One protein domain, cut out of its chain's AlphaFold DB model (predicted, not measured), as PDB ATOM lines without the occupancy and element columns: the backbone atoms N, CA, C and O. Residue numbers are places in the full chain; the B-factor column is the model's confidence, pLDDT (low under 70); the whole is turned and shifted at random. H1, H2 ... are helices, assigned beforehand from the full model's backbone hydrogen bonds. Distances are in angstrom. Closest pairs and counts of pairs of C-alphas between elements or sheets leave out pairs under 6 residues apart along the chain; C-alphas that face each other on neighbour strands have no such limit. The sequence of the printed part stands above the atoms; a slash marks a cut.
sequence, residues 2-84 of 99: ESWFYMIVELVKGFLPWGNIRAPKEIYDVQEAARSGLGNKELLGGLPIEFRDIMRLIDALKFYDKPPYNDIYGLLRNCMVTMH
ATOM      1  N   GLU A   2     249.418 171.512 177.043       93.12
ATOM      2  CA  GLU A   2     249.687 172.461 175.959       93.12
ATOM      3  C   GLU A   2     249.475 173.939 176.344       93.12
ATOM      4  O   GLU A   2     250.334 174.771 176.074       93.12
ATOM      5  N   SER A   3     248.412 174.265 177.089       94.25
ATOM      6  CA  SER A   3     248.181 175.635 177.580       94.25
ATOM      7  C   SER A   3     249.316 176.161 178.468       94.25
ATOM      8  O   SER A   3     249.687 177.322 178.353       94.25
ATOM      9  N   TRP A   4     249.900 175.308 179.318       96.19
ATOM     10  CA  TRP A   4     251.045 175.686 180.155       96.19
ATOM     11  C   TRP A   4     252.274 176.001 179.299       96.19
ATOM     12  O   TRP A   4     252.963 176.983 179.555       96.19
ATOM     13  N   PHE A   5     252.517 175.216 178.250       97.38
ATOM     14  CA  PHE A   5     253.624 175.477 177.336       97.38
ATOM     15  C   PHE A   5     253.477 176.836 176.651       97.38
ATOM     16  O   PHE A   5     254.426 177.615 176.637       97.38
ATOM     17  N   TYR A   6     252.277 177.163 176.164       96.56
ATOM     18  CA  TYR A   6     252.012 178.475 175.577       96.56
ATOM     19  C   TYR A   6     252.187 179.620 176.573       96.56
ATOM     20  O   TYR A   6     252.777 180.630 176.209       96.56
ATOM     21  N   MET A   7     251.765 179.449 177.830       96.62
ATOM     22  CA  MET A   7     252.006 180.449 178.874       96.62
ATOM     23  C   MET A   7     253.500 180.699 179.104       96.62
ATOM     24  O   MET A   7     253.917 181.846 179.187       96.62
ATOM     25  N   ILE A   8     254.324 179.649 179.191       95.88
ATOM     26  CA  ILE A   8     255.771 179.819 179.400       95.88
ATOM     27  C   ILE A   8     256.439 180.435 178.164       95.88
ATOM     28  O   ILE A   8     257.291 181.308 178.306       95.88
ATOM     29  N   VAL A   9     256.040 180.028 176.954       97.00
ATOM     30  CA  VAL A   9     256.513 180.663 175.712       97.00
ATOM     31  C   VAL A   9     256.183 182.153 175.715       97.00
ATOM     32  O   VAL A   9     257.058 182.961 175.423       97.00
ATOM     33  N   GLU A  10     254.959 182.528 176.085       96.19
ATOM     34  CA  GLU A  10     254.536 183.926 176.167       96.19
ATOM     35  C   GLU A  10     255.296 184.707 177.242       96.19
ATOM     36  O   GLU A  10     255.726 185.822 176.974       96.19
ATOM     37  N   LEU A  11     255.530 184.124 178.421       94.56
ATOM     38  CA  LEU A  11     256.290 184.770 179.496       94.56
ATOM     39  C   LEU A  11     257.737 185.067 179.087       94.56
ATOM     40  O   LEU A  11     258.243 186.146 179.372       94.56
ATOM     41  N   VAL A  12     258.398 184.130 178.401       93.25
ATOM     42  CA  VAL A  12     259.810 184.282 178.013       93.25
ATOM     43  C   VAL A  12     259.966 185.135 176.750       93.25
ATOM     44  O   VAL A  12     260.902 185.922 176.639       93.25
ATOM     45  N   LYS A  13     259.065 184.981 175.774       93.44
ATOM     46  CA  LYS A  13     259.148 185.661 174.472       93.44
ATOM     47  C   LYS A  13     258.407 186.999 174.429       93.44
ATOM     48  O   LYS A  13     258.692 187.831 173.569       93.44
ATOM     49  N   GLY A  14     257.430 187.182 175.308       94.06
ATOM     50  CA  GLY A  14     256.564 188.355 175.403       94.06
ATOM     51  C   GLY A  14     255.303 188.314 174.532       94.06
ATOM     52  O   GLY A  14     254.472 189.208 174.657       94.06
ATOM     53  N   PHE A  15     255.140 187.331 173.636       94.25
ATOM     54  CA  PHE A  15     253.934 187.212 172.806       94.25
ATOM     55  C   PHE A  15     253.714 185.797 172.253       94.25
ATOM     56  O   PHE A  15     254.652 185.008 172.115       94.25
ATOM     57  N   LEU A  16     252.472 185.521 171.843       96.75
ATOM     58  CA  LEU A  16     252.095 184.377 171.007       96.75
ATOM     59  C   LEU A  16     251.657 184.842 169.609       96.75
ATOM     60  O   LEU A  16     251.004 185.884 169.504       96.75
ATOM     61  N   PRO A  17     251.920 184.068 168.535       95.94
ATOM     62  CA  PRO A  17     251.528 184.441 167.170       95.94
ATOM     63  C   PRO A  17     250.025 184.730 166.998       95.94
ATOM     64  O   PRO A  17     249.641 185.568 166.189       95.94
ATOM     65  N   TRP A  18     249.170 184.076 167.790       96.38
ATOM     66  CA  TRP A  18     247.713 184.262 167.777       96.38
ATOM     67  C   TRP A  18     247.184 185.211 168.865       96.38
ATOM     68  O   TRP A  18     245.970 185.346 169.001       96.38
ATOM     69  N   GLY A  19     248.045 185.889 169.636       94.12
ATOM     70  CA  GLY A  19     247.635 186.680 170.811       94.12
ATOM     71  C   GLY A  19     246.628 187.807 170.521       94.12
ATOM     72  O   GLY A  19     245.840 188.172 171.390       94.12
ATOM     73  N   ASN A  20     246.598 188.315 169.284       93.62
ATOM     74  CA  ASN A  20     245.680 189.378 168.850       93.62
ATOM     75  C   ASN A  20     244.511 188.886 167.976       93.62
ATOM     76  O   ASN A  20     243.695 189.696 167.530       93.62
ATOM     77  N   ILE A  21     244.405 187.580 167.722       95.75
ATOM     78  CA  ILE A  21     243.355 186.995 166.881       95.75
ATOM     79  C   ILE A  21     242.130 186.696 167.752       95.75
ATOM     80  O   ILE A  21     242.247 186.185 168.863       95.75
ATOM     81  N   ARG A  22     240.930 187.026 167.261       94.81
ATOM     82  CA  ARG A  22     239.662 186.800 167.987       94.81
ATOM     83  C   ARG A  22     238.856 185.622 167.443       94.81
ATOM     84  O   ARG A  22     238.055 185.051 168.178       94.81
ATOM     85  N   ALA A  23     239.038 185.274 166.171       97.50
ATOM     86  CA  ALA A  23     238.292 184.209 165.515       97.50
ATOM     87  C   ALA A  23     238.858 182.827 165.903       97.50
ATOM     88  O   ALA A  23     240.020 182.554 165.607       97.50
ATOM     89  N   PRO A  24     238.061 181.920 166.506       95.88
ATOM     90  CA  PRO A  24     238.559 180.624 166.981       95.88
ATOM     91  C   PRO A  24     239.200 179.759 165.893       95.88
ATOM     92  O   PRO A  24     240.199 179.093 166.147       95.88
ATOM     93  N   LYS A  25     238.645 179.790 164.676       97.06
ATOM     94  CA  LYS A  25     239.186 179.034 163.543       97.06
ATOM     95  C   LYS A  25     240.574 179.537 163.141       97.06
ATOM     96  O   LYS A  25     241.479 178.739 162.976       97.06
ATOM     97  N   GLU A  26     240.750 180.850 163.050       97.06
ATOM     98  CA  GLU A  26     242.045 181.438 162.692       97.06
ATOM     99  C   GLU A  26     243.098 181.170 163.774       97.06
ATOM    100  O   GLU A  26     244.245 180.881 163.453       97.06
ATOM    101  N   ILE A  27     242.711 181.198 165.055       96.62
ATOM    102  CA  ILE A  27     243.603 180.805 166.158       96.62
ATOM    103  C   ILE A  27     244.072 179.361 165.965       96.62
ATOM    104  O   ILE A  27     245.269 179.093 166.065       96.62
ATOM    105  N   TYR A  28     243.144 178.448 165.668       96.12
ATOM    106  CA  TYR A  28     243.460 177.044 165.429       96.12
ATOM    107  C   TYR A  28     244.408 176.863 164.237       96.12
ATOM    108  O   TYR A  28     245.432 176.198 164.377       96.12
ATOM    109  N   ASP A  29     244.127 177.515 163.108       97.00
ATOM    110  CA  ASP A  29     244.948 177.421 161.895       97.00
ATOM    111  C   ASP A  29     246.399 177.880 162.166       97.00
ATOM    112  O   ASP A  29     247.364 177.250 161.722       97.00
ATOM    113  N   VAL A  30     246.584 178.946 162.959       97.06
ATOM    114  CA  VAL A  30     247.920 179.432 163.354       97.06
ATOM    115  C   VAL A  30     248.594 178.482 164.355       97.06
ATOM    116  O   VAL A  30     249.801 178.246 164.259       97.06
ATOM    117  N   GLN A  31     247.848 177.900 165.297       96.19
ATOM    118  CA  GLN A  31     248.372 176.897 166.236       96.19
ATOM    119  C   GLN A  31     248.835 175.618 165.526       96.19
ATOM    120  O   GLN A  31     249.877 175.057 165.884       96.19
ATOM    121  N   GLU A  32     248.100 175.180 164.501       96.38
ATOM    122  CA  GLU A  32     248.472 174.049 163.651       96.38
ATOM    123  C   GLU A  32     249.731 174.376 162.836       96.38
ATOM    124  O   GLU A  32     250.707 173.621 162.866       96.38
ATOM    125  N   ALA A  33     249.785 175.553 162.202       96.31
ATOM    126  CA  ALA A  33     250.974 176.016 161.486       96.31
ATOM    127  C   ALA A  33     252.209 176.120 162.400       96.31
ATOM    128  O   ALA A  33     253.333 175.862 161.962       96.31
ATOM    129  N   ALA A  34     252.023 176.429 163.688       96.50
ATOM    130  CA  ALA A  34     253.106 176.500 164.666       96.50
ATOM    131  C   ALA A  34     253.819 175.156 164.911       96.50
ATOM    132  O   ALA A  34     254.931 175.128 165.446       96.50
ATOM    133  N   ARG A  35     253.226 174.033 164.492       95.06
ATOM    134  CA  ARG A  35     253.809 172.694 164.644       95.06
ATOM    135  C   ARG A  35     254.985 172.418 163.718       95.06
ATOM    136  O   ARG A  35     255.794 171.541 164.011       95.06
ATOM    137  N   SER A  36     255.136 173.163 162.624       93.25
ATOM    138  CA  SER A  36     256.222 172.916 161.675       93.25
ATOM    139  C   SER A  36     256.645 174.166 160.898       93.25
ATOM    140  O   SER A  36     256.071 175.244 161.037       93.25
ATOM    141  N   GLY A  37     257.700 174.034 160.092       94.06
ATOM    142  CA  GLY A  37     258.077 175.041 159.101       94.06
ATOM    143  C   GLY A  37     258.285 176.449 159.670       94.06
ATOM    144  O   GLY A  37     259.031 176.645 160.632       94.06
ATOM    145  N   LEU A  38     257.667 177.437 159.015       93.94
ATOM    146  CA  LEU A  38     257.769 178.847 159.395       93.94
ATOM    147  C   LEU A  38     257.005 179.154 160.683       93.94
ATOM    148  O   LEU A  38     257.571 179.820 161.543       93.94
ATOM    149  N   GLY A  39     255.805 178.600 160.875       95.44
ATOM    150  CA  GLY A  39     255.024 178.835 162.091       95.44
ATOM    151  C   GLY A  39     255.758 178.367 163.351       95.44
ATOM    152  O   GLY A  39     255.738 179.047 164.374       95.44
ATOM    153  N   ASN A  40     256.492 177.248 163.286       96.19
ATOM    154  CA  ASN A  40     257.317 176.813 164.418       96.19
ATOM    155  C   ASN A  40     258.433 177.808 164.748       96.19
ATOM    156  O   ASN A  40     258.729 178.044 165.918       96.19
ATOM    157  N   LYS A  41     259.045 178.415 163.723       95.44
ATOM    158  CA  LYS A  41     260.040 179.477 163.913       95.44
ATOM    159  C   LYS A  41     259.397 180.752 164.456       95.44
ATOM    160  O   LYS A  41     260.014 181.421 165.274       95.44
ATOM    161  N   GLU A  42     258.175 181.077 164.057       95.56
ATOM    162  CA  GLU A  42     257.445 182.217 164.618       95.56
ATOM    163  C   GLU A  42     257.099 182.002 166.090       95.56
ATOM    164  O   GLU A  42     257.275 182.923 166.881       95.56
ATOM    165  N   LEU A  43     256.704 180.789 166.487       97.00
ATOM    166  CA  LEU A  43     256.408 180.462 167.881       97.00
ATOM    167  C   LEU A  43     257.685 180.376 168.732       97.00
ATOM    168  O   LEU A  43     257.816 181.094 169.718       97.00
ATOM    169  N   LEU A  44     258.664 179.563 168.327       96.81
ATOM    170  CA  LEU A  44     259.821 179.201 169.162       96.81
ATOM    171  C   LEU A  44     261.144 179.853 168.758       96.81
ATOM    172  O   LEU A  44     262.161 179.653 169.416       96.81
ATOM    173  N   GLY A  45     261.174 180.626 167.675       95.38
ATOM    174  CA  GLY A  45     262.380 181.336 167.257       95.38
ATOM    175  C   GLY A  45     262.865 182.285 168.350       95.38
ATOM    176  O   GLY A  45     262.062 183.035 168.910       95.38
ATOM    177  N   GLY A  46     264.168 182.223 168.637       92.31
ATOM    178  CA  GLY A  46     264.829 182.990 169.697       92.31
ATOM    179  C   GLY A  46     264.820 182.321 171.075       92.31
ATOM    180  O   GLY A  46     265.555 182.767 171.947       92.31
ATOM    181  N   LEU A  47     264.043 181.250 171.270       94.94
ATOM    182  CA  LEU A  47     264.032 180.484 172.518       94.94
ATOM    183  C   LEU A  47     265.108 179.383 172.520       94.94
ATOM    184  O   LEU A  47     265.546 178.956 171.443       94.94
ATOM    185  N   PRO A  48     265.509 178.888 173.707       95.31
ATOM    186  CA  PRO A  48     266.371 177.714 173.833       95.31
ATOM    187  C   PRO A  48     265.826 176.506 173.072       95.31
ATOM    188  O   PRO A  48     264.611 176.324 172.944       95.31
ATOM    189  N   ILE A  49     266.726 175.665 172.562       94.69
ATOM    190  CA  ILE A  49     266.358 174.539 171.694       94.69
ATOM    191  C   ILE A  49     265.459 173.527 172.412       94.69
ATOM    192  O   ILE A  49     264.581 172.930 171.791       94.69
ATOM    193  N   GLU A  50     265.602 173.418 173.728       97.19
ATOM    194  CA  GLU A  50     264.831 172.561 174.616       97.19
ATOM    195  C   GLU A  50     263.331 172.863 174.569       97.19
ATOM    196  O   GLU A  50     262.525 171.958 174.767       97.19
ATOM    197  N   PHE A  51     262.913 174.094 174.241       97.06
ATOM    198  CA  PHE A  51     261.492 174.403 174.037       97.06
ATOM    199  C   PHE A  51     260.898 173.610 172.870       97.06
ATOM    200  O   PHE A  51     259.736 173.205 172.924       97.06
ATOM    201  N   ARG A  52     261.691 173.338 171.824       96.31
ATOM    202  CA  ARG A  52     261.270 172.464 170.723       96.31
ATOM    203  C   ARG A  52     261.139 171.018 171.191       96.31
ATOM    204  O   ARG A  52     260.242 170.317 170.734       96.31
ATOM    205  N   ASP A  53     262.005 170.577 172.094       97.12
ATOM    206  CA  ASP A  53     261.948 169.221 172.634       97.12
ATOM    207  C   ASP A  53     260.772 169.047 173.603       97.12
ATOM    208  O   ASP A  53     260.042 168.065 173.491       97.12
ATOM    209  N   ILE A  54     260.482 170.041 174.450       97.75
ATOM    210  CA  ILE A  54     259.266 170.077 175.279       97.75
ATOM    211  C   ILE A  54     258.014 170.024 174.395       97.75
ATOM    212  O   ILE A  54     257.097 169.254 174.672       97.75
ATOM    213  N   MET A  55     257.981 170.797 173.308       97.06
ATOM    214  CA  MET A  55     256.864 170.784 172.362       97.06
ATOM    215  C   MET A  55     256.657 169.397 171.740       97.06
ATOM    216  O   MET A  55     255.534 168.904 171.717       97.06
ATOM    217  N   ARG A  56     257.738 168.722 171.328       96.50
ATOM    218  CA  ARG A  56     257.682 167.338 170.825       96.50
ATOM    219  C   ARG A  56     257.171 166.351 171.874       96.50
ATOM    220  O   ARG A  56     256.398 165.464 171.527       96.50
ATOM    221  N   LEU A  57     257.588 166.496 173.135       97.19
ATOM    222  CA  LEU A  57     257.077 165.668 174.232       97.19
ATOM    223  C   LEU A  57     255.572 165.866 174.416       97.19
ATOM    224  O   LEU A  57     254.859 164.890 174.618       97.19
ATOM    225  N   ILE A  58     255.088 167.107 174.328       96.38
ATOM    226  CA  ILE A  58     253.662 167.428 174.452       96.38
ATOM    227  C   ILE A  58     252.867 166.869 173.269       96.38
ATOM    228  O   ILE A  58     251.844 166.230 173.493       96.38
ATOM    229  N   ASP A  59     253.346 167.059 172.038       95.44
ATOM    230  CA  ASP A  59     252.670 166.594 170.820       95.44
ATOM    231  C   ASP A  59     252.599 165.055 170.725       95.44
ATOM    232  O   ASP A  59     251.728 164.511 170.048       95.44
ATOM    233  N   ALA A  60     253.494 164.336 171.410       95.94
ATOM    234  CA  ALA A  60     253.479 162.875 171.471       95.94
ATOM    235  C   ALA A  60     252.436 162.303 172.453       95.94
ATOM    236  O   ALA A  60     252.158 161.102 172.404       95.94
ATOM    237  N   LEU A  61     251.873 163.126 173.348       96.06
ATOM    238  CA  LEU A  61     250.926 162.674 174.369       96.06
ATOM    239  C   LEU A  61     249.541 162.393 173.790       96.06
ATOM    240  O   LEU A  61     248.971 163.183 173.038       96.06
ATOM    241  N   LYS A  62     248.942 161.295 174.242       95.69
ATOM    242  CA  LYS A  62     247.523 160.989 174.056       95.69
ATOM    243  C   LYS A  62     246.719 161.401 175.284       95.69
ATOM    244  O   LYS A  62     247.254 161.652 176.359       95.69
ATOM    245  N   PHE A  63     245.397 161.400 175.138       93.19
ATOM    246  CA  PHE A  63     244.462 161.844 176.177       93.19
ATOM    247  C   PHE A  63     244.637 161.150 177.543       93.19
ATOM    248  O   PHE A  63     244.480 161.794 178.575       93.19
ATOM    249  N   TYR A  64     244.973 159.855 177.556       95.69
ATOM    250  CA  TYR A  64     245.151 159.074 178.789       95.69
ATOM    251  C   TYR A  64     246.615 158.944 179.227       95.69
ATOM    252  O   TYR A  64     246.893 158.292 180.234       95.69
ATOM    253  N   ASP A  65     247.551 159.529 178.477       96.38
ATOM    254  CA  ASP A  65     248.967 159.405 178.788       96.38
ATOM    255  C   ASP A  65     249.326 160.286 179.981       96.38
ATOM    256  O   ASP A  65     248.865 161.420 180.135       96.38
ATOM    257  N   LYS A  66     250.210 159.763 180.828       95.62
ATOM    258  CA  LYS A  66     250.831 160.552 181.885       95.62
ATOM    259  C   LYS A  66     251.959 161.392 181.273       95.62
ATOM    260  O   LYS A  66     252.882 160.802 180.708       95.62
ATOM    261  N   PRO A  67     251.958 162.728 181.433       95.38
ATOM    262  CA  PRO A  67     253.049 163.552 180.933       95.38
ATOM    263  C   PRO A  67     254.398 163.197 181.588       95.38
ATOM    264  O   PRO A  67     254.443 162.954 182.803       95.38
ATOM    265  N   PRO A  68     255.508 163.199 180.828       95.56
ATOM    266  CA  PRO A  68     256.848 162.934 181.350       95.56
ATOM    267  C   PRO A  68     257.410 164.170 182.071       95.56
ATOM    268  O   PRO A  68     258.320 164.844 181.597       95.56
ATOM    269  N   TYR A  69     256.849 164.501 183.238       96.56
ATOM    270  CA  TYR A  69     257.201 165.724 183.970       96.56
ATOM    271  C   TYR A  69     258.696 165.835 184.284       96.56
ATOM    272  O   TYR A  69     259.261 166.913 184.141       96.56
ATOM    273  N   ASN A  70     259.348 164.733 184.666       97.88
ATOM    274  CA  ASN A  70     260.780 164.730 184.980       97.88
ATOM    275  C   ASN A  70     261.639 165.164 183.786       97.88
ATOM    276  O   ASN A  70     262.587 165.924 183.970       97.88
ATOM    277  N   ASP A  71     261.276 164.736 182.576       97.75
ATOM    278  CA  ASP A  71     262.000 165.091 181.355       97.75
ATOM    279  C   ASP A  71     261.806 166.576 181.038       97.75
ATOM    280  O   ASP A  71     262.767 167.286 180.748       97.75
ATOM    281  N   ILE A  72     260.576 167.081 181.197       97.56
ATOM    282  CA  ILE A  72     260.260 168.507 181.041       97.56
ATOM    283  C   ILE A  72     261.061 169.355 182.044       97.56
ATOM    284  O   ILE A  72     261.669 170.350 181.655       97.56
ATOM    285  N   TYR A  73     261.119 168.959 183.321       96.69
ATOM    286  CA  TYR A  73     261.934 169.649 184.327       96.69
ATOM    287  C   TYR A  73     263.430 169.605 183.995       96.69
ATOM    288  O   TYR A  73     264.124 170.603 184.185       96.69
ATOM    289  N   GLY A  74     263.929 168.473 183.493       97.81
ATOM    290  CA  GLY A  74     265.315 168.334 183.048       97.81
ATOM    291  C   GLY A  74     265.656 169.301 181.915       97.81
ATOM    292  O   GLY A  74     266.667 169.997 181.991       97.81
ATOM    293  N   LEU A  75     264.776 169.406 180.917       97.94
ATOM    294  CA  LEU A  75     264.910 170.341 179.798       97.94
ATOM    295  C   LEU A  75     264.920 171.801 180.273       97.94
ATOM    296  O   LEU A  75     265.809 172.556 179.893       97.94
ATOM    297  N   LEU A  76     264.007 172.187 181.169       96.06
ATOM    298  CA  LEU A  76     263.985 173.542 181.735       96.06
ATOM    299  C   LEU A  76     265.262 173.871 182.521       96.06
ATOM    300  O   LEU A  76     265.821 174.954 182.363       96.06
ATOM    301  N   ARG A  77     265.771 172.930 183.326       96.12
ATOM    302  CA  ARG A  77     267.056 173.108 184.023       96.12
ATOM    303  C   ARG A  77     268.213 173.251 183.040       96.12
ATOM    304  O   ARG A  77     269.097 174.072 183.269       96.12
ATOM    305  N   ASN A  78     268.203 172.493 181.944       96.69
ATOM    306  CA  ASN A  78     269.234 172.608 180.918       96.69
ATOM    307  C   ASN A  78     269.217 173.984 180.236       96.69
ATOM    308  O   ASN A  78     270.289 174.549 180.016       96.69
ATOM    309  N   CYS A  79     268.031 174.562 179.991       95.56
ATOM    310  CA  CYS A  79     267.908 175.946 179.519       95.56
ATOM    311  C   CYS A  79     268.623 176.911 180.465       95.56
ATOM    312  O   CYS A  79     269.442 177.712 180.023       95.56
ATOM    313  N   MET A  80     268.331 176.820 181.767       94.38
ATOM    314  CA  MET A  80     268.901 177.722 182.770       94.38
ATOM    315  C   MET A  80     270.424 177.610 182.827       94.38
ATOM    316  O   MET A  80     271.115 178.623 182.804       94.38
ATOM    317  N   VAL A  81     270.959 176.385 182.814       95.12
ATOM    318  CA  VAL A  81     272.412 176.151 182.808       95.12
ATOM    319  C   VAL A  81     273.060 176.711 181.541       95.12
ATOM    320  O   VAL A  81     274.062 177.418 181.632       95.12
ATOM    321  N   THR A  82     272.482 176.432 180.371       93.12
ATOM    322  CA  THR A  82     273.031 176.839 179.066       93.12
ATOM    323  C   THR A  82     272.974 178.352 178.862       93.12
ATOM    324  O   THR A  82     273.869 178.928 178.250       93.12
ATOM    325  N   MET A  83     271.938 179.008 179.385       93.06
ATOM    326  CA  MET A  83     271.782 180.462 179.327       93.06
ATOM    327  C   MET A  83     272.440 181.197 180.500       93.06
ATOM    328  O   MET A  83     272.401 182.424 180.531       93.06
ATOM    329  N   HIS A  84     273.031 180.471 181.456       94.19
ATOM    330  CA  HIS A  84     273.598 181.021 182.690       94.19
ATOM    331  C   HIS A  84     272.594 181.862 183.500       94.19
ATOM    332  O   HIS A  84     272.915 182.948 183.978       94.19
TER     333      HIS A  84
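Overview. This is residues 2 to 84 of the 99 residues of an uncharacterized protein of Steinernema carpocapsae (UniProt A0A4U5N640). The longest helix, H5, folds back beside H4 as a helical hairpin, and H1 runs nearly along H4 as well, so that H5, H4 and H1 form a loose triangle of helices with H1 and H5 apart. H3 stands crosswise near H1 and H4, away from H5, and H2 turns a corner with H3 and reaches out to the end of the domain farthest from H5. The printed part has 83 residues with five named helices, in the order H1, H2, H3, H4, H5, and no named strand; its class is all helix. It is compact, with a radius of gyration of the C-alphas of 13.3 A, and spans 37 by 34 by 21 A.

Along the chain. H5, residues 69 to 83, is 21.2 A long, from C-alpha 69 at (257.201, 165.724, 183.970) to C-alpha 83 at (271.782, 180.462, 179.327). H4, residues 50 to 59, measures 14.1 A. H1, residues 2 to 13, begins at C-alpha 2, (249.687, 172.461, 175.959), and measures 16.3 A. H3, residues 37 to 44, is 11.0 A long, and H2, residues 24 to 33, 14.3 A.

Arrangement. H5 and H4 touch as a hairpin, at a shallow tilt of 19 degrees, opposite ways; their closest C-alphas, those of Leu 75 and Glu 50, are 5.6 A apart. H1 and H4 are close but not clearly touching, at a shallow tilt of 18 degrees, opposite ways, with the closest C-alphas, Glu 2 and Ile 58, 6.6 A apart. H3 and H4 are close but not clearly touching, with the C-alphas of Leu 44 and Phe 51 closest at 7.0 A; the tilt of 68 degrees, opposite ways, is steep, only just short of about perpendicular. H1 and H3 are close but not clearly touching, with the C-alphas of Val 9 and Leu 44 closest at 7.5 A, and only just about perpendicular at 73 degrees. H2 and H3 only just touch, and only at the corner by their link, with 3 pairs of C-alphas within 8 A; the closest, Ala 33 and Gly 39, are 5.0 A apart, and the lines are about perpendicular at 76 degrees. H2 is apart from H1, H4 and H5, and H5 is apart from H1 and H3. In H1, H2, H4 and H5 every O i to N i+4 pair is within hydrogen-bond range; in H3 it is 3 of 4.

Size, cuts and confidence. The two C-alphas farthest apart, those of Lys 25 and His 84, are 39.4 A apart. The printed part, residues 2 to 84, has no cut. The links H2 to H3 and H3 to H4 are tight, those from H1 to H2 and from H4 to H5 short, and no link is long. The mean pLDDT of the printed part is 95.8, and no printed residue is under 70.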